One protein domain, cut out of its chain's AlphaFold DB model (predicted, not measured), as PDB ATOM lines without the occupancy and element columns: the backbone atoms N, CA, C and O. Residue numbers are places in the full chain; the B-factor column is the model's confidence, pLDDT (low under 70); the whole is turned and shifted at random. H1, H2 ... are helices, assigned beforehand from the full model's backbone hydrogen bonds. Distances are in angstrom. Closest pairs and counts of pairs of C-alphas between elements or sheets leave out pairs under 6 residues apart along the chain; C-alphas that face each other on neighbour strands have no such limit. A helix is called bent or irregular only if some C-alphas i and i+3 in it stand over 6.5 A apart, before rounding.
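What this domain is: This is residues 2 to 133 and 144 to 201 of the 889 residues of the protein "E3 ubiquitin-protein ligase" of Wuchereria bancrofti (UniProt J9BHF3). The model is a flat slab of helices in which the long H4, H7 and H9 lie side by side in a bent row, running the same way. The short H5 and H6 run back along H4 on its other side, the bent H8 passes over H6, the H1 and H2 hairpin makes one edge, H3 crosses the beginning of H7, and H10 turns off the end of H9. The printed part has 190 residues with ten named helices, H1 to H10 in chain order, and no named strand; its class is all helix. It is compact, with a radius of gyration of the C-alphas of 17.6 A, and spans 51 by 44 by 24 A.

How they stand to each other: H1, residues 2 to 14, and H2, residues 23 to 31, form a helical hairpin, with C-alphas 8 and 24 closest at 7.0 A. H3, residues 34 to 44, touches H2 only at the corner, only just, with 3 pairs of C-alphas within 8 A. H4, residues 46 to 61, and H5, residues 79 to 84, form another hairpin, with C-alphas 54 and 84 closest at 6.2 A. H6, residues 87 to 94, and H4 are the hubs, touching 4 helices each. H7, residues 106 to 126, touches H4 at a shallow tilt of 16 degrees, with C-alphas 48 and 115 closest at 4.0 A; it is about perpendicular to H3, at 83 degrees. H8, residues 147 to 168, was assigned as one helix by its hydrogen bonds but is bent, with C-alphas 155 and 158 6.9 A apart; its arm H8b, residues 158 to 168, touches H6, with C-alphas 92 and 159 closest at 5.3 A, while H8a, residues 147 to 155, is near H5. H9, residues 171 to 191, touches H7 at 28 degrees, with C-alphas 109 and 173 closest at 6.6 A. H10, residues 193 to 201, touches H9 only at the corner, only just, with 3 pairs within 8 A. Every O i to N i+4 pair is within hydrogen-bond range in H3, H5, H6, H8a, H8b, H9 and H10, against 7 of 9 in H1, 10 of 12 in H4, 15 of 17 in H7 and 2 of 5 in H2, which has 5 of 6 O i to N i+3 pairs within range.

Where its parts are: H1 begins at C-alpha 2 (5.546, -41.274, 37.992), and H10 ends at C-alpha 201 (37.548, -2.940, 39.475). H4 is 23.9 A long, H7 30.8 A and H9 30.7 A.

The domain as a whole: Residues 134 to 143 are not printed, and C-alphas 133 and 144 are 10.9 A apart across this cut. The links H4 to H5 and H6 to H7 are long. Mean pLDDT of the printed part is 78.7; residues 188 to 201 are among those under 70.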
ATOM      1  N   PHE A   2       4.895 -42.594  37.842       63.34
ATOM      2  CA  PHE A   2       5.546 -41.274  37.992       63.34
ATOM      3  C   PHE A   2       5.163 -40.494  39.256       63.34
ATOM      4  O   PHE A   2       6.033 -39.932  39.913       63.34
ATOM      5  N   GLN A   3       3.900 -40.569  39.682       68.75
ATOM      6  CA  GLN A   3       3.452 -40.026  40.975       68.75
ATOM      7  C   GLN A   3       4.161 -40.672  42.183       68.75
ATOM      8  O   GLN A   3       4.259 -40.069  43.248       68.75
ATOM      9  N   LEU A   4       4.688 -41.888  42.010       76.56
ATOM     10  CA  LEU A   4       5.445 -42.642  43.013       76.56
ATOM     11  C   LEU A   4       6.955 -42.635  42.733       76.56
ATOM     12  O   LEU A   4       7.692 -43.292  43.458       76.56
ATOM     13  N   TYR A   5       7.434 -41.898  41.721       80.62
ATOM     14  CA  TYR A   5       8.841 -41.911  41.297       80.62
ATOM     15  C   TYR A   5       9.788 -41.560  42.445       80.62
ATOM     16  O   TYR A   5      10.786 -42.240  42.664       80.62
ATOM     17  N   LYS A   6       9.428 -40.534  43.225       81.25
ATOM     18  CA  LYS A   6      10.173 -40.153  44.423       81.25
ATOM     19  C   LYS A   6      10.266 -41.314  45.415       81.25
ATOM     20  O   LYS A   6      11.364 -41.662  45.811       81.25
ATOM     21  N   LYS A   7       9.136 -41.952  45.732       80.88
ATOM     22  CA  LYS A   7       9.078 -43.072  46.680       80.88
ATOM     23  C   LYS A   7       9.892 -44.281  46.201       80.88
ATOM     24  O   LYS A   7      10.634 -44.851  46.977       80.88
ATOM     25  N   ILE A   8       9.804 -44.613  44.911       83.00
ATOM     26  CA  ILE A   8      10.577 -45.702  44.293       83.00
ATOM     27  C   ILE A   8      12.085 -45.472  44.452       83.00
ATOM     28  O   ILE A   8      12.836 -46.406  44.723       83.00
ATOM     29  N   TYR A   9      12.535 -44.231  44.268       82.81
ATOM     30  CA  TYR A   9      13.943 -43.896  44.427       82.81
ATOM     31  C   TYR A   9      14.375 -43.726  45.883       82.81
ATOM     32  O   TYR A   9      15.527 -44.035  46.174       82.81
ATOM     33  N   ASP A  10      13.489 -43.267  46.770       83.19
ATOM     34  CA  ASP A  10      13.728 -43.261  48.217       83.19
ATOM     35  C   ASP A  10      13.996 -44.713  48.677       83.19
ATOM     36  O   ASP A  10      15.061 -44.994  49.225       83.19
ATOM     37  N   ASP A  11      13.119 -45.656  48.300       81.62
ATOM     38  CA  ASP A  11      13.273 -47.089  48.592       81.62
ATOM     39  C   ASP A  11      14.566 -47.660  47.974       81.62
ATOM     40  O   ASP A  11      15.306 -48.384  48.629       81.62
ATOM     41  N   PHE A  12      14.897 -47.302  46.725       82.50
ATOM     42  CA  PHE A  12      16.140 -47.753  46.084       82.50
ATOM     43  C   PHE A  12      17.401 -47.197  46.751       82.50
ATOM     44  O   PHE A  12      18.432 -47.862  46.730       82.50
ATOM     45  N   ILE A  13      17.379 -45.974  47.278       81.81
ATOM     46  CA  ILE A  13      18.540 -45.359  47.935       81.81
ATOM     47  C   ILE A  13      18.815 -46.013  49.290       81.81
ATOM     48  O   ILE A  13      19.989 -46.133  49.655       81.81
ATOM     49  N   ASP A  14      17.755 -46.410  49.991       79.19
ATOM     50  CA  ASP A  14      17.820 -47.089  51.286       79.19
ATOM     51  C   ASP A  14      18.085 -48.601  51.148       79.19
ATOM     52  O   ASP A  14      18.513 -49.241  52.104       79.19
ATOM     53  N   ASP A  15      17.878 -49.161  49.953       78.00
ATOM     54  CA  ASP A  15      18.188 -50.548  49.607       78.00
ATOM     55  C   ASP A  15      19.677 -50.753  49.250       78.00
ATOM     56  O   ASP A  15      20.314 -49.910  48.611       78.00
ATOM     57  N   ASP A  16      20.227 -51.914  49.605       72.94
ATOM     58  CA  ASP A  16      21.611 -52.314  49.328       72.94
ATOM     59  C   ASP A  16      21.760 -53.110  48.021       72.94
ATOM     60  O   ASP A  16      22.874 -53.256  47.513       72.94
ATOM     61  N   HIS A  17      20.660 -53.579  47.421       76.88
ATOM     62  CA  HIS A  17      20.713 -54.336  46.167       76.88
ATOM     63  C   HIS A  17      21.250 -53.501  44.994       76.88
ATOM     64  O   HIS A  17      21.108 -52.272  44.941       76.88
ATOM     65  N   ASP A  18      21.855 -54.185  44.018       71.56
ATOM     66  CA  ASP A  18      22.304 -53.575  42.768       71.56
ATOM     67  C   ASP A  18      21.131 -53.032  41.946       71.56
ATOM     68  O   ASP A  18      20.023 -53.576  41.953       71.56
ATOM     69  N   GLN A  19      21.392 -51.978  41.163       75.31
ATOM     70  CA  GLN A  19      20.367 -51.360  40.316       75.31
ATOM     71  C   GLN A  19      19.697 -52.379  39.392       75.31
ATOM     72  O   GLN A  19      18.491 -52.301  39.214       75.31
ATOM     73  N   SER A  20      20.435 -53.355  38.854       71.50
ATOM     74  CA  SER A  20      19.917 -54.378  37.931       71.50
ATOM     75  C   SER A  20      18.761 -55.215  38.489       71.50
ATOM     76  O   SER A  20      18.002 -55.780  37.703       71.50
ATOM     77  N   VAL A  21      18.613 -55.286  39.814       75.12
ATOM     78  CA  VAL A  21      17.578 -56.072  40.507       75.12
ATOM     79  C   VAL A  21      16.470 -55.168  41.073       75.12
ATOM     80  O   VAL A  21      15.445 -55.644  41.549       75.12
ATOM     81  N   SER A  22      16.636 -53.845  40.988       77.12
ATOM     82  CA  SER A  22      15.686 -52.868  41.512       77.12
ATOM     83  C   SER A  22      14.525 -52.605  40.549       77.12
ATOM     84  O   SER A  22      14.678 -52.593  39.327       77.12
ATOM     85  N   ILE A  23      13.362 -52.257  41.111       77.56
ATOM     86  CA  ILE A  23      12.196 -51.779  40.356       77.56
ATOM     87  C   ILE A  23      12.498 -50.518  39.524       77.56
ATOM     88  O   ILE A  23      11.793 -50.233  38.555       77.56
ATOM     89  N   THR A  24      13.575 -49.791  39.850       78.12
ATOM     90  CA  THR A  24      14.068 -48.657  39.053       78.12
ATOM     91  C   THR A  24      14.434 -49.057  37.621       78.12
ATOM     92  O   THR A  24      14.334 -48.222  36.738       78.12
ATOM     93  N   VAL A  25      14.746 -50.324  37.319       78.31
ATOM     94  CA  VAL A  25      15.041 -50.778  35.940       78.31
ATOM     95  C   VAL A  25      13.835 -50.661  35.004       78.31
ATOM     96  O   VAL A  25      14.010 -50.519  33.792       78.31
ATOM     97  N   LEU A  26      12.608 -50.649  35.535       77.69
ATOM     98  CA  LEU A  26      11.406 -50.440  34.720       77.69
ATOM     99  C   LEU A  26      11.419 -49.080  34.005       77.69
ATOM    100  O   LEU A  26      10.797 -48.945  32.951       77.69
ATOM    101  N   THR A  27      12.150 -48.085  34.518       78.94
ATOM    102  CA  THR A  27      12.284 -46.786  33.847       78.94
ATOM    103  C   THR A  27      13.013 -46.917  32.513       78.94
ATOM    104  O   THR A  27      12.653 -46.223  31.568       78.94
ATOM    105  N   VAL A  28      13.935 -47.878  32.365       78.81
ATOM    106  CA  VAL A  28      14.594 -48.180  31.085       78.81
ATOM    107  C   VAL A  28      13.567 -48.626  30.049       78.81
ATOM    108  O   VAL A  28      13.587 -48.141  28.924       78.81
ATOM    109  N   GLN A  29      12.633 -49.505  30.415       77.81
ATOM    110  CA  GLN A  29      11.624 -50.024  29.482       77.81
ATOM    111  C   GLN A  29      10.621 -48.954  29.036       77.81
ATOM    112  O   GLN A  29      10.082 -49.049  27.939       77.81
ATOM    113  N   ILE A  30      10.382 -47.930  29.861       79.81
ATOM    114  CA  ILE A  30       9.409 -46.871  29.566       79.81
ATOM    115  C   ILE A  30      10.071 -45.662  28.892       79.81
ATOM    116  O   ILE A  30       9.579 -45.176  27.877       79.81
ATOM    117  N   PHE A  31      11.198 -45.180  29.420       81.69
ATOM    118  CA  PHE A  31      11.880 -43.981  28.923       81.69
ATOM    119  C   PHE A  31      12.654 -44.200  27.626       81.69
ATOM    120  O   PHE A  31      12.990 -43.226  26.962       81.69
ATOM    121  N   THR A  32      12.919 -45.447  27.234       82.81
ATOM    122  CA  THR A  32      13.514 -45.740  25.919       82.81
ATOM    123  C   THR A  32      12.496 -45.722  24.782       82.81
ATOM    124  O   THR A  32      12.897 -45.666  23.621       82.81
ATOM    125  N   VAL A  33      11.189 -45.732  25.081       84.12
ATOM    126  CA  VAL A  33      10.141 -45.663  24.057       84.12
ATOM    127  C   VAL A  33       9.943 -44.200  23.634       84.12
ATOM    128  O   VAL A  33       9.451 -43.403  24.434       84.12
ATOM    129  N   PRO A  34      10.263 -43.822  22.379       78.12
ATOM    130  CA  PRO A  34      10.333 -42.417  21.967       78.12
ATOM    131  C   PRO A  34       9.011 -41.654  22.115       78.12
ATOM    132  O   PRO A  34       8.989 -40.504  22.548       78.12
ATOM    133  N   THR A  35       7.899 -42.294  21.752       80.62
ATOM    134  CA  THR A  35       6.557 -41.696  21.799       80.62
ATOM    135  C   THR A  35       6.114 -41.438  23.234       80.62
ATOM    136  O   THR A  35       5.621 -40.356  23.543       80.62
ATOM    137  N   ILE A  36       6.365 -42.400  24.125       81.94
ATOM    138  CA  ILE A  36       6.034 -42.297  25.545       81.94
ATOM    139  C   ILE A  36       6.935 -41.262  26.223       81.94
ATOM    140  O   ILE A  36       6.428 -40.397  26.927       81.94
ATOM    141  N   ALA A  37       8.246 -41.275  25.971       82.06
ATOM    142  CA  ALA A  37       9.181 -40.304  26.544       82.06
ATOM    143  C   ALA A  37       8.785 -38.849  26.225       82.06
ATOM    144  O   ALA A  37       8.772 -37.999  27.116       82.06
ATOM    145  N   ARG A  38       8.390 -38.568  24.975       81.56
ATOM    146  CA  ARG A  38       7.927 -37.233  24.558       81.56
ATOM    147  C   ARG A  38       6.601 -36.847  25.204       81.56
ATOM    148  O   ARG A  38       6.496 -35.737  25.718       81.56
ATOM    149  N   MET A  39       5.625 -37.755  25.217       82.81
ATOM    150  CA  MET A  39       4.339 -37.545  25.894       82.81
ATOM    151  C   MET A  39       4.551 -37.240  27.383       82.81
ATOM    152  O   MET A  39       3.968 -36.307  27.915       82.81
ATOM    153  N   LEU A  40       5.467 -37.950  28.042       83.00
ATOM    154  CA  LEU A  40       5.792 -37.744  29.453       83.00
ATOM    155  C   LEU A  40       6.469 -36.397  29.744       83.00
ATOM    156  O   LEU A  40       6.252 -35.820  30.809       83.00
ATOM    157  N   ILE A  41       7.283 -35.871  28.826       83.44
ATOM    158  CA  ILE A  41       7.808 -34.504  28.961       83.44
ATOM    159  C   ILE A  41       6.688 -33.487  28.713       83.44
ATOM    160  O   ILE A  41       6.592 -32.509  29.450       83.44
ATOM    161  N   ALA A  42       5.851 -33.715  27.698       82.50
ATOM    162  CA  ALA A  42       4.796 -32.791  27.307       82.50
ATOM    163  C   ALA A  42       3.664 -32.701  28.335       82.50
ATOM    164  O   ALA A  42       3.231 -31.601  28.632       82.50
ATOM    165  N   GLU A  43       3.190 -33.806  28.897       83.81
ATOM    166  CA  GLU A  43       1.968 -33.825  29.717       83.81
ATOM    167  C   GLU A  43       2.266 -33.889  31.218       83.81
ATOM    168  O   GLU A  43       1.587 -33.250  32.015       83.81
ATOM    169  N   GLU A  44       3.323 -34.604  31.609       81.69
ATOM    170  CA  GLU A  44       3.613 -34.940  33.012       81.69
ATOM    171  C   GLU A  44       4.864 -34.229  33.561       81.69
ATOM    172  O   GLU A  44       5.270 -34.462  34.700       81.69
ATOM    173  N   SER A  45       5.521 -33.371  32.767       84.62
ATOM    174  CA  SER A  45       6.733 -32.628  33.156       84.62
ATOM    175  C   SER A  45       7.816 -33.508  33.797       84.62
ATOM    176  O   SER A  45       8.525 -33.085  34.719       84.62
ATOM    177  N   VAL A  46       7.975 -34.747  33.310       84.12
ATOM    178  CA  VAL A  46       8.842 -35.756  33.945       84.12
ATOM    179  C   VAL A  46      10.283 -35.267  34.103       84.12
ATOM    180  O   VAL A  46      10.904 -35.523  35.134       84.12
ATOM    181  N   PHE A  47      10.796 -34.476  33.154       85.38
ATOM    182  CA  PHE A  47      12.136 -33.891  33.253       85.38
ATOM    183  C   PHE A  47      12.322 -33.057  34.536       85.38
ATOM    184  O   PHE A  47      13.320 -33.200  35.248       85.38
ATOM    185  N   GLN A  48      11.325 -32.242  34.888       87.19
ATOM    186  CA  GLN A  48      11.318 -31.442  36.110       87.19
ATOM    187  C   GLN A  48      11.184 -32.312  37.367       87.19
ATOM    188  O   GLN A  48      11.891 -32.078  38.349       87.19
ATOM    189  N   ILE A  49      10.306 -33.321  37.350       86.19
ATOM    190  CA  ILE A  49      10.058 -34.211  38.499       86.19
ATOM    191  C   ILE A  49      11.336 -34.962  38.890       86.19
ATOM    192  O   ILE A  49      11.703 -34.990  40.071       86.19
ATOM    193  N   VAL A  50      12.042 -35.521  37.903       86.75
ATOM    194  CA  VAL A  50      13.291 -36.262  38.120       86.75
ATOM    195  C   VAL A  50      14.357 -35.345  38.729       86.75
ATOM    196  O   VAL A  50      14.948 -35.678  39.756       86.75
ATOM    197  N   LEU A  51      14.550 -34.146  38.169       87.12
ATOM    198  CA  LEU A  51      15.535 -33.183  38.673       87.12
ATOM    199  C   LEU A  51      15.187 -32.616  40.050       87.12
ATOM    200  O   LEU A  51      16.084 -32.399  40.870       87.12
ATOM    201  N   HIS A  52      13.907 -32.393  40.342       86.56
ATOM    202  CA  HIS A  52      13.473 -31.954  41.664       86.56
ATOM    203  C   HIS A  52      13.706 -33.042  42.718       86.56
ATOM    204  O   HIS A  52      14.184 -32.746  43.818       86.56
ATOM    205  N   THR A  53      13.447 -34.302  42.363       85.25
ATOM    206  CA  THR A  53      13.713 -35.468  43.216       85.25
ATOM    207  C   THR A  53      15.206 -35.622  43.490       85.25
ATOM    208  O   THR A  53      15.608 -35.710  44.653       85.25
ATOM    209  N   LEU A  54      16.044 -35.547  42.452       86.00
ATOM    210  CA  LEU A  54      17.501 -35.566  42.585       86.00
ATOM    211  C   LEU A  54      17.993 -34.417  43.474       86.00
ATOM    212  O   LEU A  54      18.752 -34.622  44.423       86.00
ATOM    213  N   SER A  55      17.507 -33.201  43.216       84.56
ATOM    214  CA  SER A  55      17.867 -32.015  43.994       84.56
ATOM    215  C   SER A  55      17.476 -32.167  45.462       84.56
ATOM    216  O   SER A  55      18.266 -31.815  46.332       84.56
ATOM    217  N   SER A  56      16.297 -32.723  45.765       84.50
ATOM    218  CA  SER A  56      15.842 -32.990  47.138       84.50
ATOM    219  C   SER A  56      16.831 -33.867  47.911       84.50
ATOM    220  O   SER A  56      17.181 -33.531  49.041       84.50
ATOM    221  N   HIS A  57      17.341 -34.928  47.285       81.75
ATOM    222  CA  HIS A  57      18.352 -35.812  47.873       81.75
ATOM    223  C   HIS A  57      19.712 -35.137  48.049       81.75
ATOM    224  O   HIS A  57      20.439 -35.435  48.999       81.75
ATOM    225  N   CYS A  58      20.042 -34.198  47.162       81.06
ATOM    226  CA  CYS A  58      21.310 -33.482  47.191       81.06
ATOM    227  C   CYS A  58      21.308 -32.275  48.151       81.06
ATOM    228  O   CYS A  58      22.376 -31.814  48.552       81.06
ATOM    229  N   ARG A  59      20.137 -31.779  48.592       78.56
ATOM    230  CA  ARG A  59      20.017 -30.593  49.474       78.56
ATOM    231  C   ARG A  59      20.782 -30.716  50.793       78.56
ATOM    232  O   ARG A  59      21.209 -29.697  51.331       78.56
ATOM    233  N   LYS A  60      20.961 -31.935  51.310       76.88
ATOM    234  CA  LYS A  60      21.722 -32.203  52.545       76.88
ATOM    235  C   LYS A  60      23.228 -31.948  52.412       76.88
ATOM    236  O   LYS A  60      23.894 -31.798  53.426       76.88
ATOM    237  N   TYR A  61      23.740 -31.867  51.184       77.56
ATOM    238  CA  TYR A  61      25.147 -31.590  50.876       77.56
ATOM    239  C   TYR A  61      25.397 -30.122  50.498       77.56
ATOM    240  O   TYR A  61      26.459 -29.786  49.985       77.56
ATOM    241  N   LEU A  62      24.418 -29.235  50.706       77.94
ATOM    242  CA  LEU A  62      24.562 -27.808  50.422       77.94
ATOM    243  C   LEU A  62      25.137 -27.054  51.630       77.94
ATOM    244  O   LEU A  62      24.634 -27.172  52.748       77.94
ATOM    245  N   LYS A  63      26.131 -26.194  51.386       68.81
ATOM    246  CA  LYS A  63      26.784 -25.359  52.405       68.81
ATOM    247  C   LYS A  63      25.811 -24.347  53.043       68.81
ATOM    248  O   LYS A  63      25.210 -23.523  52.344       68.81
ATOM    249  N   ALA A  64      25.684 -24.352  54.372       56.50
ATOM    250  CA  ALA A  64      24.997 -23.302  55.143       56.50
ATOM    251  C   ALA A  64      25.905 -22.055  55.274       56.50
ATOM    252  O   ALA A  64      27.121 -22.234  55.370       56.50
ATOM    253  N   PRO A  65      25.400 -20.799  55.258       53.22
ATOM    254  CA  PRO A  65      24.011 -20.345  55.449       53.22
ATOM    255  C   PRO A  65      23.179 -20.130  54.166       53.22
ATOM    256  O   PRO A  65      21.961 -20.018  54.260       53.22
ATOM    257  N   ASN A  66      23.787 -20.125  52.970       59.22
ATOM    258  CA  ASN A  66      23.091 -19.743  51.726       59.22
ATOM    259  C   ASN A  66      22.538 -20.914  50.889       59.22
ATOM    260  O   ASN A  66      21.861 -20.648  49.900       59.22
ATOM    261  N   LYS A  67      22.806 -22.186  51.241       65.06
ATOM    262  CA  LYS A  67      22.314 -23.404  50.550       65.06
ATOM    263  C   LYS A  67      22.370 -23.325  49.011       65.06
ATOM    264  O   LYS A  67      21.411 -23.676  48.328       65.06
ATOM    265  N   ARG A  68      23.475 -22.817  48.463       68.75
ATOM    266  CA  ARG A  68      23.640 -22.591  47.013       68.75
ATOM    267  C   ARG A  68      24.840 -23.299  46.394       68.75
ATOM    268  O   ARG A  68      25.020 -23.192  45.195       68.75
ATOM    269  N   LYS A  69      25.657 -23.984  47.193       77.19
ATOM    270  CA  LYS A  69      26.878 -24.653  46.733       77.19
ATOM    271  C   LYS A  69      26.994 -26.014  47.387       77.19
ATOM    272  O   LYS A  69      26.733 -26.107  48.591       77.19
ATOM    273  N   PHE A  70      27.375 -27.024  46.620       81.12
ATOM    274  CA  PHE A  70      27.754 -28.318  47.169       81.12
ATOM    275  C   PHE A  70      29.050 -28.210  47.978       81.12
ATOM    276  O   PHE A  70      29.947 -27.437  47.636       81.12
ATOM    277  N   ASP A  71      29.105 -28.942  49.085       79.69
ATOM    278  CA  ASP A  71      30.261 -29.020  49.976       79.69
ATOM    279  C   ASP A  71      30.433 -30.477  50.415       79.69
ATOM    280  O   ASP A  71      29.648 -30.997  51.218       79.69
ATOM    281  N   PHE A  72      31.434 -31.141  49.840       76.00
ATOM    282  CA  PHE A  72      31.780 -32.534  50.124       76.00
ATOM    283  C   PHE A  72      33.062 -32.657  50.950       76.00
ATOM    284  O   PHE A  72      33.468 -33.763  51.297       76.00
ATOM    285  N   SER A  73      33.635 -31.533  51.390       67.62
ATOM    286  CA  SER A  73      34.907 -31.460  52.124       67.62
ATOM    287  C   SER A  73      35.032 -32.356  53.369       67.62
ATOM    288  O   SER A  73      36.145 -32.598  53.828       67.62
ATOM    289  N   SER A  74      33.920 -32.851  53.924       61.03
ATOM    290  CA  SER A  74      33.875 -33.675  55.142       61.03
ATOM    291  C   SER A  74      33.524 -35.151  54.921       61.03
ATOM    292  O   SER A  74      33.507 -35.908  55.892       61.03
ATOM    293  N   ARG A  75      33.198 -35.587  53.695       61.28
ATOM    294  CA  ARG A  75      32.716 -36.953  53.425       61.28
ATOM    295  C   ARG A  75      33.339 -37.518  52.155       61.28
ATOM    296  O   ARG A  75      33.304 -36.868  51.121       61.28
ATOM    297  N   SER A  76      33.819 -38.759  52.213       61.97
ATOM    298  CA  SER A  76      34.128 -39.534  51.008       61.97
ATOM    299  C   SER A  76      32.843 -39.822  50.222       61.97
ATOM    300  O   SER A  76      31.773 -39.960  50.825       61.97
ATOM    301  N   TYR A  77      32.955 -39.861  48.886       69.44
ATOM    302  CA  TYR A  77      31.865 -39.981  47.905       69.44
ATOM    303  C   TYR A  77      30.596 -40.673  48.458       69.44
ATOM    304  O   TYR A  77      30.553 -41.903  48.563       69.44
ATOM    305  N   PRO A  78      29.559 -39.904  48.857       76.50
ATOM    306  CA  PRO A  78      28.482 -40.445  49.681       76.50
ATOM    307  C   PRO A  78      27.654 -41.514  48.962       76.50
ATOM    308  O   PRO A  78      27.175 -41.286  47.851       76.50
ATOM    309  N   HIS A  79      27.374 -42.633  49.639       78.56
ATOM    310  CA  HIS A  79      26.565 -43.728  49.085       78.56
ATOM    311  C   HIS A  79      25.204 -43.257  48.548       78.56
ATOM    312  O   HIS A  79      24.840 -43.565  47.413       78.56
ATOM    313  N   THR A  80      24.495 -42.419  49.319       80.25
ATOM    314  CA  THR A  80      23.218 -41.830  48.890       80.25
ATOM    315  C   THR A  80      23.360 -41.038  47.591       80.25
ATOM    316  O   THR A  80      22.499 -41.124  46.725       80.25
ATOM    317  N   LEU A  81      24.437 -40.258  47.441       81.56
ATOM    318  CA  LEU A  81      24.664 -39.469  46.234       81.56
ATOM    319  C   LEU A  81      24.965 -40.386  45.047       81.56
ATOM    320  O   LEU A  81      24.377 -40.213  43.985       81.56
ATOM    321  N   ARG A  82      25.822 -41.395  45.241       80.88
ATOM    322  CA  ARG A  82      26.135 -42.397  44.216       80.88
ATOM    323  C   ARG A  82      24.872 -43.063  43.671       80.88
ATOM    324  O   ARG A  82      24.733 -43.177  42.458       80.88
ATOM    325  N   ARG A  83      23.945 -43.453  44.555       83.69
ATOM    326  CA  ARG A  83      22.669 -44.070  44.158       83.69
ATOM    327  C   ARG A  83      21.699 -43.065  43.534       83.69
ATOM    328  O   ARG A  83      21.113 -43.355  42.497       83.69
ATOM    329  N   ALA A  84      21.591 -41.857  44.085       83.75
ATOM    330  CA  ALA A  84      20.732 -40.811  43.525       83.75
ATOM    331  C   ALA A  84      21.151 -40.396  42.101       83.75
ATOM    332  O   ALA A  84      20.295 -40.135  41.259       83.75
ATOM    333  N   LEU A  85      22.453 -40.395  41.786       84.56
ATOM    334  CA  LEU A  85      22.955 -40.059  40.448       84.56
ATOM    335  C   LEU A  85      22.516 -41.052  39.356       84.56
ATOM    336  O   LEU A  85      22.590 -40.700  38.178       84.56
ATOM    337  N   TYR A  86      21.995 -42.241  39.693       84.88
ATOM    338  CA  TYR A  86      21.364 -43.119  38.698       84.88
ATOM    339  C   TYR A  86      20.123 -42.489  38.054       84.88
ATOM    340  O   TYR A  86      19.838 -42.797  36.901       84.88
ATOM    341  N   MET A  87      19.460 -41.525  38.706       86.88
ATOM    342  CA  MET A  87      18.387 -40.730  38.089       86.88
ATOM    343  C   MET A  87      18.861 -39.954  36.844       86.88
ATOM    344  O   MET A  87      18.064 -39.632  35.971       86.88
ATOM    345  N   LEU A  88      20.161 -39.650  36.722       85.81
ATOM    346  CA  LEU A  88      20.706 -39.031  35.506       85.81
ATOM    347  C   LEU A  88      20.740 -40.015  34.327       85.81
ATOM    348  O   LEU A  88      20.664 -39.592  33.174       85.81
ATOM    349  N   CYS A  89      20.822 -41.324  34.592       84.50
ATOM    350  CA  CYS A  89      20.697 -42.340  33.545       84.50
ATOM    351  C   CYS A  89      19.269 -42.366  32.988       84.50
ATOM    352  O   CYS A  89      19.098 -42.477  31.777       84.50
ATOM    353  N   ASP A  90      18.271 -42.171  33.845       85.94
ATOM    354  CA  ASP A  90      16.867 -42.059  33.448       85.94
ATOM    355  C   ASP A  90      16.629 -40.836  32.559       85.94
ATOM    356  O   ASP A  90      16.005 -40.950  31.504       85.94
ATOM    357  N   LEU A  91      17.218 -39.688  32.914       86.00
ATOM    358  CA  LEU A  91      17.203 -38.494  32.063       86.00
ATOM    359  C   LEU A  91      17.878 -38.728  30.710       86.00
ATOM    360  O   LEU A  91      17.395 -38.240  29.690       86.00
ATOM    361  N   ARG A  92      18.976 -39.492  30.680       87.06
ATOM    362  CA  ARG A  92      19.634 -39.875  29.426       87.06
ATOM    363  C   ARG A  92      18.700 -40.695  28.536       87.06
ATOM    364  O   ARG A  92      18.673 -40.451  27.336       87.06
ATOM    365  N   TYR A  93      17.954 -41.649  29.094       85.56
ATOM    366  CA  TYR A  93      16.981 -42.419  28.313       85.56
ATOM    367  C   TYR A  93      15.845 -41.524  27.816       85.56
ATOM    368  O   TYR A  93      15.557 -41.530  26.622       85.56
ATOM    369  N   LEU A  94      15.298 -40.677  28.691       84.75
ATOM    370  CA  LEU A  94      14.202 -39.764  28.369       84.75
ATOM    371  C   LEU A  94      14.552 -38.793  27.226       84.75
ATOM    372  O   LEU A  94      13.733 -38.547  26.346       84.75
ATOM    373  N   LEU A  95      15.777 -38.263  27.219       84.69
ATOM    374  CA  LEU A  95      16.253 -37.301  26.218       84.69
ATOM    375  C   LEU A  95      16.926 -37.961  25.004       84.69
ATOM    376  O   LEU A  95      17.411 -37.254  24.121       84.69
ATOM    377  N   SER A  96      16.982 -39.294  24.939       84.62
ATOM    378  CA  SER A  96      17.736 -40.014  23.902       84.62
ATOM    379  C   SER A  96      17.240 -39.739  22.480       84.62
ATOM    380  O   SER A  96      18.040 -39.727  21.546       84.62
ATOM    381  N   VAL A  97      15.940 -39.472  22.309       81.88
ATOM    382  CA  VAL A  97      15.337 -39.220  20.998       81.88
ATOM    383  C   VAL A  97      14.985 -37.751  20.843       81.88
ATOM    384  O   VAL A  97      13.946 -37.293  21.317       81.88
ATOM    385  N   VAL A  98      15.844 -37.032  20.126       82.50
ATOM    386  CA  VAL A  98      15.665 -35.609  19.820       82.50
ATOM    387  C   VAL A  98      14.397 -35.407  18.969       82.50
ATOM    388  O   VAL A  98      14.216 -36.122  17.977       82.50
ATOM    389  N   PRO A  99      13.486 -34.489  19.347       82.31
ATOM    390  CA  PRO A  99      12.302 -34.165  18.555       82.31
ATOM    391  C   PRO A  99      12.687 -33.456  17.251       82.31
ATOM    392  O   PRO A  99      13.623 -32.657  17.213       82.31
ATOM    393  N   SER A 100      11.956 -33.737  16.175       81.81
ATOM    394  CA  SER A 100      12.068 -32.967  14.935       81.81
ATOM    395  C   SER A 100      11.311 -31.640  15.057       81.81
ATOM    396  O   SER A 100      10.461 -31.479  15.932       81.81
ATOM    397  N   GLN A 101      11.564 -30.685  14.157       77.56
ATOM    398  CA  GLN A 101      10.918 -29.363  14.200       77.56
ATOM    399  C   GLN A 101       9.373 -29.437  14.168       77.56
ATOM    400  O   GLN A 101       8.699 -28.565  14.709       77.56
ATOM    401  N   GLN A 102       8.814 -30.501  13.579       77.12
ATOM    402  CA  GLN A 102       7.370 -30.745  13.475       77.12
ATOM    403  C   GLN A 102       6.765 -31.370  14.743       77.12
ATOM    404  O   GLN A 102       5.565 -31.247  14.969       77.12
ATOM    405  N   ASP A 103       7.584 -32.000  15.589       80.94
ATOM    406  CA  ASP A 103       7.138 -32.682  16.812       80.94
ATOM    407  C   ASP A 103       6.908 -31.711  17.990       80.94
ATOM    408  O   ASP A 103       6.405 -32.103  19.046       80.94
ATOM    409  N   TRP A 104       7.296 -30.439  17.846       84.25
ATOM    410  CA  TRP A 104       7.252 -29.461  18.929       84.25
ATOM    411  C   TRP A 104       5.865 -28.846  19.135       84.25
ATOM    412  O   TRP A 104       5.462 -27.899  18.450       84.25
ATOM    413  N   THR A 105       5.170 -29.303  20.175       86.25
ATOM    414  CA  THR A 105       3.934 -28.675  20.667       86.25
ATOM    415  C   THR A 105       4.237 -27.527  21.647       86.25
ATOM    416  O   THR A 105       5.297 -27.520  22.281       86.25
ATOM    417  N   PRO A 106       3.340 -26.531  21.813       85.00
ATOM    418  CA  PRO A 106       3.514 -25.465  22.808       85.00
ATOM    419  C   PRO A 106       3.711 -26.004  24.231       85.00
ATOM    420  O   PRO A 106       4.610 -25.557  24.940       85.00
ATOM    421  N   GLN A 107       2.940 -27.032  24.597       85.62
ATOM    422  CA  GLN A 107       3.029 -27.689  25.899       85.62
ATOM    423  C   GLN A 107       4.392 -28.370  26.109       85.62
ATOM    424  O   GLN A 107       4.996 -28.241  27.174       85.62
ATOM    425  N   LEU A 108       4.916 -29.044  25.075       86.12
ATOM    426  CA  LEU A 108       6.241 -29.661  25.123       86.12
ATOM    427  C   LEU A 108       7.339 -28.609  25.321       86.12
ATOM    428  O   LEU A 108       8.240 -28.828  26.129       86.12
ATOM    429  N   ARG A 109       7.258 -27.458  24.635       87.94
ATOM    430  CA  ARG A 109       8.225 -26.358  24.800       87.94
ATOM    431  C   ARG A 109       8.232 -25.825  26.233       87.94
ATOM    432  O   ARG A 109       9.302 -25.691  26.821       87.94
ATOM    433  N   GLU A 110       7.063 -25.537  26.801       88.06
ATOM    434  CA  GLU A 110       6.942 -24.970  28.151       88.06
ATOM    435  C   GLU A 110       7.449 -25.934  29.233       88.06
ATOM    436  O   GLU A 110       8.300 -25.569  30.051       88.06
ATOM    437  N   ASN A 111       6.998 -27.189  29.198       87.19
ATOM    438  CA  ASN A 111       7.368 -28.182  30.203       87.19
ATOM    439  C   ASN A 111       8.838 -28.613  30.086       87.19
ATOM    440  O   ASN A 111       9.513 -28.804  31.105       87.19
ATOM    441  N   PHE A 112       9.383 -28.669  28.866       89.44
ATOM    442  CA  PHE A 112      10.817 -28.860  28.661       89.44
ATOM    443  C   PHE A 112      11.633 -27.691  29.234       89.44
ATOM    444  O   PHE A 112      12.579 -27.926  29.987       89.44
ATOM    445  N   LEU A 113      11.242 -26.436  28.971       87.81
ATOM    446  CA  LEU A 113      11.904 -25.245  29.526       87.81
ATOM    447  C   LEU A 113      11.821 -25.181  31.063       87.81
ATOM    448  O   LEU A 113      12.783 -24.764  31.718       87.81
ATOM    449  N   SER A 114      10.717 -25.633  31.662       88.00
ATOM    450  CA  SER A 114      10.586 -25.772  33.121       88.00
ATOM    451  C   SER A 114      11.576 -26.803  33.690       88.00
ATOM    452  O   SER A 114      12.270 -26.552  34.686       88.00
ATOM    453  N   GLY A 115      11.719 -27.947  33.012       87.56
ATOM    454  CA  GLY A 115      12.736 -28.949  33.329       87.56
ATOM    455  C   GLY A 115      14.158 -28.396  33.198       87.56
ATOM    456  O   GLY A 115      14.947 -28.510  34.137       87.56
ATOM    457  N   CYS A 116      14.458 -27.688  32.105       88.06
ATOM    458  CA  CYS A 116      15.734 -26.996  31.903       88.06
ATOM    459  C   CYS A 116      16.024 -25.974  33.008       88.06
ATOM    460  O   CYS A 116      17.149 -25.900  33.491       88.06
ATOM    461  N   SER A 117      15.020 -25.229  33.471       88.69
ATOM    462  CA  SER A 117      15.179 -24.274  34.577       88.69
ATOM    463  C   SER A 117      15.588 -24.984  35.875       88.69
ATOM    464  O   SER A 117      16.468 -24.526  36.608       88.69
ATOM    465  N   SER A 118      15.002 -26.156  36.141       88.31
ATOM    466  CA  SER A 118      15.397 -27.008  37.272       88.31
ATOM    467  C   SER A 118      16.796 -27.596  37.089       88.31
ATOM    468  O   SER A 118      17.532 -27.749  38.065       88.31
ATOM    469  N   PHE A 119      17.189 -27.875  35.845       90.19
ATOM    470  CA  PHE A 119      18.513 -28.384  35.510       90.19
ATOM    471  C   PHE A 119      19.596 -27.326  35.710       90.19
ATOM    472  O   PHE A 119      20.588 -27.583  36.383       90.19
ATOM    473  N   ILE A 120      19.366 -26.105  35.219       88.00
ATOM    474  CA  ILE A 120      20.242 -24.945  35.429       88.00
ATOM    475  C   ILE A 120      20.440 -24.694  36.922       88.00
ATOM    476  O   ILE A 120      21.566 -24.497  37.375       88.00
ATOM    477  N   ARG A 121      19.365 -24.777  37.712       85.50
ATOM    478  CA  ARG A 121      19.444 -24.647  39.170       85.50
ATOM    479  C   ARG A 121      20.276 -25.752  39.825       85.50
ATOM    480  O   ARG A 121      20.966 -25.498  40.804       85.50
ATOM    481  N   PHE A 122      20.213 -26.980  39.311       87.25
ATOM    482  CA  PHE A 122      21.077 -28.061  39.784       87.25
ATOM    483  C   PHE A 122      22.550 -27.793  39.435       87.25
ATOM    484  O   PHE A 122      23.417 -27.938  40.295       87.25
ATOM    485  N   LEU A 123      22.832 -27.325  38.214       87.00
ATOM    486  CA  LEU A 123      24.180 -26.930  37.789       87.00
ATOM    487  C   LEU A 123      24.723 -25.754  38.614       87.00
ATOM    488  O   LEU A 123      25.908 -25.737  38.947       87.00
ATOM    489  N   SER A 124      23.873 -24.806  39.024       82.38
ATOM    490  CA  SER A 124      24.311 -23.681  39.858       82.38
ATOM    491  C   SER A 124      24.778 -24.116  41.253       82.38
ATOM    492  O   SER A 124      25.649 -23.461  41.821       82.38
ATOM    493  N   PHE A 125      24.327 -25.271  41.763       83.00
ATOM    494  CA  PHE A 125      24.869 -25.866  42.993       83.00
ATOM    495  C   PHE A 125      26.297 -26.401  42.842       83.00
ATOM    496  O   PHE A 125      27.041 -26.434  43.824       83.00
ATOM    497  N   MET A 126      26.696 -26.801  41.632       81.94
ATOM    498  CA  MET A 126      28.065 -27.239  41.343       81.94
ATOM    499  C   MET A 126      29.028 -26.054  41.194       81.94
ATOM    500  O   MET A 126      30.240 -26.213  41.350       81.94
ATOM    501  N   GLN A 127      28.512 -24.852  40.928       78.94
ATOM    502  CA  GLN A 127      29.334 -23.670  40.700       78.94
ATOM    503  C   GLN A 127      30.005 -23.186  41.995       78.94
ATOM    504  O   GLN A 127      29.371 -22.648  42.906       78.94
ATOM    505  N   GLY A 128      31.331 -23.328  42.065       72.88
ATOM    506  CA  GLY A 128      32.090 -23.041  43.287       72.88
ATOM    507  C   GLY A 128      31.892 -24.098  44.378       72.88
ATOM    508  O   GLY A 128      31.981 -23.779  45.563       72.88
ATOM    509  N   MET A 129      31.588 -25.334  43.982       76.69
ATOM    510  CA  MET A 129      31.710 -26.510  44.841       76.69
ATOM    511  C   MET A 129      33.176 -26.710  45.246       76.69
ATOM    512  O   MET A 129      34.068 -26.524  44.420       76.69
ATOM    513  N   ASP A 130      33.401 -27.033  46.522       72.75
ATOM    514  CA  ASP A 130      34.710 -27.377  47.103       72.75
ATOM    515  C   ASP A 130      35.872 -26.458  46.655       72.75
ATOM    516  O   ASP A 130      36.931 -26.897  46.210       72.75
ATOM    517  N   GLU A 131      35.668 -25.135  46.760       74.62
ATOM    518  CA  GLU A 131      36.655 -24.137  46.326       74.62
ATOM    519  C   GLU A 131      38.018 -24.305  47.018       74.62
ATOM    520  O   GLU A 131      38.178 -24.035  48.214       74.62
ATOM    521  N   VAL A 132      39.043 -24.630  46.228       73.38
ATOM    522  CA  VAL A 132      40.427 -24.698  46.707       73.38
ATOM    523  C   VAL A 132      41.020 -23.289  46.808       73.38
ATOM    524  O   VAL A 132      40.992 -22.494  45.862       73.38
ATOM    525  N   ARG A 133      41.606 -22.969  47.966       75.06
ATOM    526  CA  ARG A 133      42.360 -21.727  48.193       75.06
ATOM    527  C   ARG A 133      43.848 -22.023  48.283       75.06
ATOM    528  O   ARG A 133      44.260 -23.009  48.893       75.06
ATOM    529  N   GLN A 144      41.856 -32.487  50.407       67.19
ATOM    530  CA  GLN A 144      40.444 -32.257  50.125       67.19
ATOM    531  C   GLN A 144      39.942 -33.338  49.174       67.19
ATOM    532  O   GLN A 144      40.612 -33.658  48.185       67.19
ATOM    533  N   GLU A 145      38.759 -33.865  49.477       73.00
ATOM    534  CA  GLU A 145      38.018 -34.755  48.594       73.00
ATOM    535  C   GLU A 145      37.673 -34.000  47.304       73.00
ATOM    536  O   GLU A 145      37.221 -32.857  47.343       73.00
ATOM    537  N   TRP A 146      37.979 -34.610  46.162       76.44
ATOM    538  CA  TRP A 146      37.854 -33.983  44.844       76.44
ATOM    539  C   TRP A 146      37.170 -34.887  43.815       76.44
ATOM    540  O   TRP A 146      36.758 -34.414  42.755       76.44
ATOM    541  N   GLU A 147      37.041 -36.181  44.101       79.38
ATOM    542  CA  GLU A 147      36.541 -37.187  43.168       79.38
ATOM    543  C   GLU A 147      35.035 -37.040  42.955       79.38
ATOM    544  O   GLU A 147      34.555 -37.183  41.827       79.38
ATOM    545  N   THR A 148      34.278 -36.698  44.003       82.12
ATOM    546  CA  THR A 148      32.821 -36.504  43.935       82.12
ATOM    547  C   THR A 148      32.437 -35.505  42.847       82.12
ATOM    548  O   THR A 148      31.519 -35.768  42.069       82.12
ATOM    549  N   ALA A 149      33.170 -34.394  42.735       82.12
ATOM    550  CA  ALA A 149      32.919 -33.362  41.737       82.12
ATOM    551  C   ALA A 149      33.038 -33.896  40.300       82.12
ATOM    552  O   ALA A 149      32.131 -33.709  39.483       82.12
ATOM    553  N   PHE A 150      34.129 -34.610  40.006       83.44
ATOM    554  CA  PHE A 150      34.354 -35.220  38.695       83.44
ATOM    555  C   PHE A 150      33.356 -36.345  38.413       83.44
ATOM    556  O   PHE A 150      32.846 -36.439  37.300       83.44
ATOM    557  N   ASN A 151      33.006 -37.154  39.416       84.56
ATOM    558  CA  ASN A 151      32.014 -38.218  39.273       84.56
ATOM    559  C   ASN A 151      30.626 -37.669  38.915       84.56
ATOM    560  O   ASN A 151      29.967 -38.216  38.028       84.56
ATOM    561  N   ILE A 152      30.188 -36.574  39.550       85.44
ATOM    562  CA  ILE A 152      28.942 -35.891  39.174       85.44
ATOM    563  C   ILE A 152      29.044 -35.384  37.725       85.44
ATOM    564  O   ILE A 152      28.151 -35.659  36.923       85.44
ATOM    565  N   GLN A 153      30.139 -34.704  37.364       85.88
ATOM    566  CA  GLN A 153      30.336 -34.141  36.023       85.88
ATOM    567  C   GLN A 153      30.315 -35.213  34.920       85.88
ATOM    568  O   GLN A 153      29.628 -35.048  33.912       85.88
ATOM    569  N   ILE A 154      31.006 -36.339  35.121       83.19
ATOM    570  CA  ILE A 154      31.046 -37.459  34.166       83.19
ATOM    571  C   ILE A 154      29.645 -38.053  33.966       83.19
ATOM    572  O   ILE A 154      29.259 -38.374  32.844       83.19
ATOM    573  N   LYS A 155      28.844 -38.182  35.033       84.56
ATOM    574  CA  LYS A 155      27.460 -38.675  34.913       84.56
ATOM    575  C   LYS A 155      26.538 -37.671  34.215       84.56
ATOM    576  O   LYS A 155      25.615 -38.090  33.518       84.56
ATOM    577  N   LEU A 156      26.795 -36.372  34.362       87.62
ATOM    578  CA  LEU A 156      26.025 -35.307  33.712       87.62
ATOM    579  C   LEU A 156      26.330 -35.137  32.225       87.62
ATOM    580  O   LEU A 156      25.446 -34.682  31.501       87.62
ATOM    581  N   GLN A 157      27.531 -35.504  31.765       84.38
ATOM    582  CA  GLN A 157      27.991 -35.313  30.382       84.38
ATOM    583  C   GLN A 157      26.926 -35.682  29.337       84.38
ATOM    584  O   GLN A 157      26.615 -34.889  28.449       84.38
ATOM    585  N   HIS A 158      26.328 -36.870  29.454       82.62
ATOM    586  CA  HIS A 158      25.335 -37.330  28.482       82.62
ATOM    587  C   HIS A 158      24.048 -36.501  28.516       82.62
ATOM    588  O   HIS A 158      23.509 -36.165  27.466       82.62
ATOM    589  N   VAL A 159      23.566 -36.152  29.711       87.38
ATOM    590  CA  VAL A 159      22.346 -35.351  29.882       87.38
ATOM    591  C   VAL A 159      22.563 -33.933  29.352       87.38
ATOM    592  O   VAL A 159      21.695 -33.408  28.657       87.38
ATOM    593  N   LEU A 160      23.734 -33.337  29.608       87.56
ATOM    594  CA  LEU A 160      24.129 -32.029  29.073       87.56
ATOM    595  C   LEU A 160      24.115 -32.031  27.543       87.56
ATOM    596  O   LEU A 160      23.446 -31.200  26.931       87.56
ATOM    597  N   ALA A 161      24.801 -32.995  26.926       84.12
ATOM    598  CA  ALA A 161      24.885 -33.093  25.475       84.12
ATOM    599  C   ALA A 161      23.510 -33.311  24.822       84.12
ATOM    600  O   ALA A 161      23.187 -32.640  23.841       84.12
ATOM    601  N   LEU A 162      22.675 -34.193  25.383       86.75
ATOM    602  CA  LEU A 162      21.320 -34.437  24.877       86.75
ATOM    603  C   LEU A 162      20.417 -33.210  25.045       86.75
ATOM    604  O   LEU A 162      19.708 -32.852  24.109       86.75
ATOM    605  N   THR A 163      20.492 -32.514  26.184       87.88
ATOM    606  CA  THR A 163      19.734 -31.271  26.412       87.88
ATOM    607  C   THR A 163      20.100 -30.211  25.371       87.88
ATOM    608  O   THR A 163      19.213 -29.573  24.808       87.88
ATOM    609  N   ILE A 164      21.391 -30.062  25.049       86.75
ATOM    610  CA  ILE A 164      21.856 -29.148  23.994       86.75
ATOM    611  C   ILE A 164      21.303 -29.566  22.622       86.75
ATOM    612  O   ILE A 164      20.838 -28.710  21.872       86.75
ATOM    613  N   CYS A 165      21.299 -30.865  22.297       85.69
ATOM    614  CA  CYS A 165      20.745 -31.359  21.030       85.69
ATOM    615  C   CYS A 165      19.243 -31.068  20.900       85.69
ATOM    616  O   CYS A 165      18.802 -30.619  19.844       85.69
ATOM    617  N   TRP A 166      18.472 -31.253  21.977       87.62
ATOM    618  CA  TRP A 166      17.058 -30.871  22.030       87.62
ATOM    619  C   TRP A 166      16.872 -29.373  21.797       87.62
ATOM    620  O   TRP A 166      16.050 -28.981  20.976       87.62
ATOM    621  N   CYS A 167      17.674 -28.533  22.448       86.81
ATOM    622  CA  CYS A 167      17.582 -27.086  22.268       86.81
ATOM    623  C   CYS A 167      17.929 -26.656  20.841       86.81
ATOM    624  O   CYS A 167      17.279 -25.775  20.304       86.81
ATOM    625  N   ASN A 168      18.905 -27.295  20.195       85.50
ATOM    626  CA  ASN A 168      19.275 -26.976  18.815       85.50
ATOM    627  C   ASN A 168      18.206 -27.370  17.780       85.50
ATOM    628  O   ASN A 168      18.297 -26.933  16.636       85.50
ATOM    629  N   SER A 169      17.213 -28.183  18.154       86.94
ATOM    630  CA  SER A 169      16.120 -28.574  17.253       86.94
ATOM    631  C   SER A 169      15.013 -27.515  17.116       86.94
ATOM    632  O   SER A 169      14.262 -27.558  16.142       86.94
ATOM    633  N   ASP A 170      14.914 -26.562  18.054       88.00
ATOM    634  CA  ASP A 170      13.902 -25.497  18.056       88.00
ATOM    635  C   ASP A 170      14.512 -24.150  18.481       88.00
ATOM    636  O   ASP A 170      15.019 -23.982  19.592       88.00
ATOM    637  N   GLU A 171      14.437 -23.162  17.588       86.31
ATOM    638  CA  GLU A 171      15.047 -21.842  17.779       86.31
ATOM    639  C   GLU A 171      14.468 -21.082  18.986       86.31
ATOM    640  O   GLU A 171      15.197 -20.402  19.713       86.31
ATOM    641  N   PHE A 172      13.163 -21.218  19.245       86.44
ATOM    642  CA  PHE A 172      12.509 -20.547  20.368       86.44
ATOM    643  C   PHE A 172      13.013 -21.092  21.709       86.44
ATOM    644  O   PHE A 172      13.386 -20.316  22.595       86.44
ATOM    645  N   VAL A 173      13.081 -22.421  21.848       87.00
ATOM    646  CA  VAL A 173      13.628 -23.085  23.039       87.00
ATOM    647  C   VAL A 173      15.102 -22.725  23.230       87.00
ATOM    648  O   VAL A 173      15.492 -22.379  24.348       87.00
ATOM    649  N   HIS A 174      15.905 -22.725  22.158       87.50
ATOM    650  CA  HIS A 174      17.316 -22.329  22.207       87.50
ATOM    651  C   HIS A 174      17.503 -20.911  22.771       87.50
ATOM    652  O   HIS A 174      18.227 -20.712  23.752       87.50
ATOM    653  N   ASN A 175      16.814 -19.925  22.190       84.38
ATOM    654  CA  ASN A 175      16.930 -18.519  22.584       84.38
ATOM    655  C   ASN A 175      16.457 -18.280  24.023       84.38
ATOM    656  O   ASN A 175      17.083 -17.527  24.785       84.38
ATOM    657  N   ARG A 176      15.364 -18.943  24.423       86.38
ATOM    658  CA  ARG A 176      14.824 -18.828  25.779       86.38
ATOM    659  C   ARG A 176      15.765 -19.432  26.816       86.38
ATOM    660  O   ARG A 176      16.014 -18.785  27.832       86.38
ATOM    661  N   LEU A 177      16.324 -20.612  26.541       87.69
ATOM    662  CA  LEU A 177      17.294 -21.251  27.427       87.69
ATOM    663  C   LEU A 177      18.558 -20.399  27.584       87.69
ATOM    664  O   LEU A 177      19.043 -20.217  28.699       87.69
ATOM    665  N   MET A 178      19.069 -19.835  26.485       84.56
ATOM    666  CA  MET A 178      20.247 -18.967  26.535       84.56
ATOM    667  C   MET A 178      20.028 -17.728  27.404       84.56
ATOM    668  O   MET A 178      20.911 -17.361  28.179       84.56
ATOM    669  N   SER A 179      18.844 -17.116  27.343       83.31
ATOM    670  CA  SER A 179      18.503 -15.995  28.228       83.31
ATOM    671  C   SER A 179      18.462 -16.422  29.699       83.31
ATOM    672  O   SER A 179      19.092 -15.780  30.534       83.31
ATOM    673  N   GLN A 180      17.826 -17.560  30.009       84.88
ATOM    674  CA  GLN A 180      17.782 -18.101  31.375       84.88
ATOM    675  C   GLN A 180      19.176 -18.402  31.944       84.88
ATOM    676  O   GLN A 180      19.438 -18.132  33.114       84.88
ATOM    677  N   LEU A 181      20.085 -18.940  31.123       85.38
ATOM    678  CA  LEU A 181      21.467 -19.206  31.523       85.38
ATOM    679  C   LEU A 181      22.216 -17.919  31.879       85.38
ATOM    680  O   LEU A 181      22.930 -17.879  32.879       85.38
ATOM    681  N   ILE A 182      22.059 -16.870  31.072       79.62
ATOM    682  CA  ILE A 182      22.712 -15.580  31.315       79.62
ATOM    683  C   ILE A 182      22.187 -14.949  32.608       79.62
ATOM    684  O   ILE A 182      22.991 -14.490  33.418       79.62
ATOM    685  N   ASP A 183      20.871 -14.970  32.823       81.25
ATOM    686  CA  ASP A 183      20.247 -14.411  34.026       81.25
ATOM    687  C   ASP A 183      20.710 -15.148  35.299       81.25
ATOM    688  O   ASP A 183      21.061 -14.515  36.300       81.25
ATOM    689  N   GLU A 184      20.802 -16.483  35.263       80.31
ATOM    690  CA  GLU A 184      21.319 -17.263  36.396       80.31
ATOM    691  C   GLU A 184      22.813 -16.985  36.640       80.31
ATOM    692  O   GLU A 184      23.240 -16.834  37.786       80.31
ATOM    693  N   LEU A 185      23.626 -16.854  35.585       77.12
ATOM    694  CA  LEU A 185      25.041 -16.488  35.715       77.12
ATOM    695  C   LEU A 185      25.221 -15.104  36.357       77.12
ATOM    696  O   LEU A 185      26.127 -14.915  37.174       77.12
ATOM    697  N   GLU A 186      24.354 -14.142  36.042       73.81
ATOM    698  CA  GLU A 186      24.340 -12.826  36.690       73.81
ATOM    699  C   GLU A 186      23.926 -12.902  38.159       73.81
ATOM    700  O   GLU A 186      24.549 -12.262  39.017       73.81
ATOM    701  N   ALA A 187      22.921 -13.717  38.480       74.06
ATOM    702  CA  ALA A 187      22.539 -13.977  39.861       74.06
ATOM    703  C   ALA A 187      23.725 -14.572  40.642       74.06
ATOM    704  O   ALA A 187      24.073 -14.096  41.724       74.06
ATOM    705  N   VAL A 188      24.429 -15.554  40.079       68.94
ATOM    706  CA  VAL A 188      25.621 -16.141  40.709       68.94
ATOM    707  C   VAL A 188      26.736 -15.102  40.896       68.94
ATOM    708  O   VAL A 188      27.351 -15.045  41.966       68.94
ATOM    709  N   ALA A 189      26.983 -14.251  39.897       65.06
ATOM    710  CA  ALA A 189      28.021 -13.223  39.953       65.06
ATOM    711  C   ALA A 189      27.727 -12.117  40.983       65.06
ATOM    712  O   ALA A 189      28.631 -11.696  41.705       65.06
ATOM    713  N   SER A 190      26.476 -11.664  41.078       62.91
ATOM    714  CA  SER A 190      26.049 -10.618  42.020       62.91
ATOM    715  C   SER A 190      26.084 -11.079  43.479       62.91
ATOM    716  O   SER A 190      26.421 -10.299  44.369       62.91
ATOM    717  N   HIS A 191      25.816 -12.362  43.736       58.00
ATOM    718  CA  HIS A 191      25.856 -12.941  45.080       58.00
ATOM    719  C   HIS A 191      27.259 -13.357  45.555       58.00
ATOM    720  O   HIS A 191      27.419 -13.711  46.727       58.00
ATOM    721  N   SER A 192      28.282 -13.323  44.693       55.00
ATOM    722  CA  SER A 192      29.664 -13.600  45.090       55.00
ATOM    723  C   SER A 192      30.471 -12.298  45.242       55.00
ATOM    724  O   SER A 192      30.800 -11.660  44.238       55.00
ATOM    725  N   PRO A 193      30.863 -11.898  46.470       49.00
ATOM    726  CA  PRO A 193      31.627 -10.665  46.692       49.00
ATOM    727  C   PRO A 193      32.983 -10.663  45.961       49.00
ATOM    728  O   PRO A 193      33.464  -9.608  45.545       49.00
ATOM    729  N   ASP A 194      33.566 -11.844  45.718       49.53
ATOM    730  CA  ASP A 194      34.805 -12.010  44.950       49.53
ATOM    731  C   ASP A 194      34.634 -11.701  43.452       49.53
ATOM    732  O   ASP A 194      35.564 -11.188  42.823       49.53
ATOM    733  N   PHE A 195      33.460 -11.976  42.875       49.28
ATOM    734  CA  PHE A 195      33.144 -11.651  41.480       49.28
ATOM    735  C   PHE A 195      32.745 -10.186  41.314       49.28
ATOM    736  O   PHE A 195      33.197  -9.530  40.371       49.28
ATOM    737  N   ALA A 196      31.948  -9.648  42.239       41.41
ATOM    738  CA  ALA A 196      31.517  -8.252  42.221       41.41
ATOM    739  C   ALA A 196      32.707  -7.285  42.356       41.41
ATOM    740  O   ALA A 196      32.806  -6.317  41.602       41.41
ATOM    741  N   ASN A 197      33.679  -7.576  43.232       41.31
ATOM    742  CA  ASN A 197      34.876  -6.742  43.388       41.31
ATOM    743  C   ASN A 197      35.847  -6.842  42.196       41.31
ATOM    744  O   ASN A 197      36.444  -5.839  41.812       41.31
ATOM    745  N   LYS A 198      35.992  -8.016  41.560       43.22
ATOM    746  CA  LYS A 198      36.929  -8.208  40.432       43.22
ATOM    747  C   LYS A 198      36.367  -7.738  39.084       43.22
ATOM    748  O   LYS A 198      37.120  -7.189  38.280       43.22
ATOM    749  N   SER A 199      35.058  -7.877  38.855       38.44
ATOM    750  CA  SER A 199      34.379  -7.334  37.666       38.44
ATOM    751  C   SER A 199      34.239  -5.807  37.723       38.44
ATOM    752  O   SER A 199      34.481  -5.132  36.719       38.44
ATOM    753  N   SER A 200      33.945  -5.231  38.897       33.97
ATOM    754  CA  SER A 200      33.801  -3.777  39.068       33.97
ATOM    755  C   SER A 200      35.132  -3.021  39.030       33.97
ATOM    756  O   SER A 200      35.185  -1.932  38.456       33.97
ATOM    757  N   HIS A 201      36.230  -3.588  39.552       35.19
ATOM    758  CA  HIS A 201      37.548  -2.940  39.475       35.19
ATOM    759  C   HIS A 201      38.101  -2.912  38.038       35.19
ATOM    760  O   HIS A 201      38.745  -1.940  37.645       35.19
TER     761      HIS A 201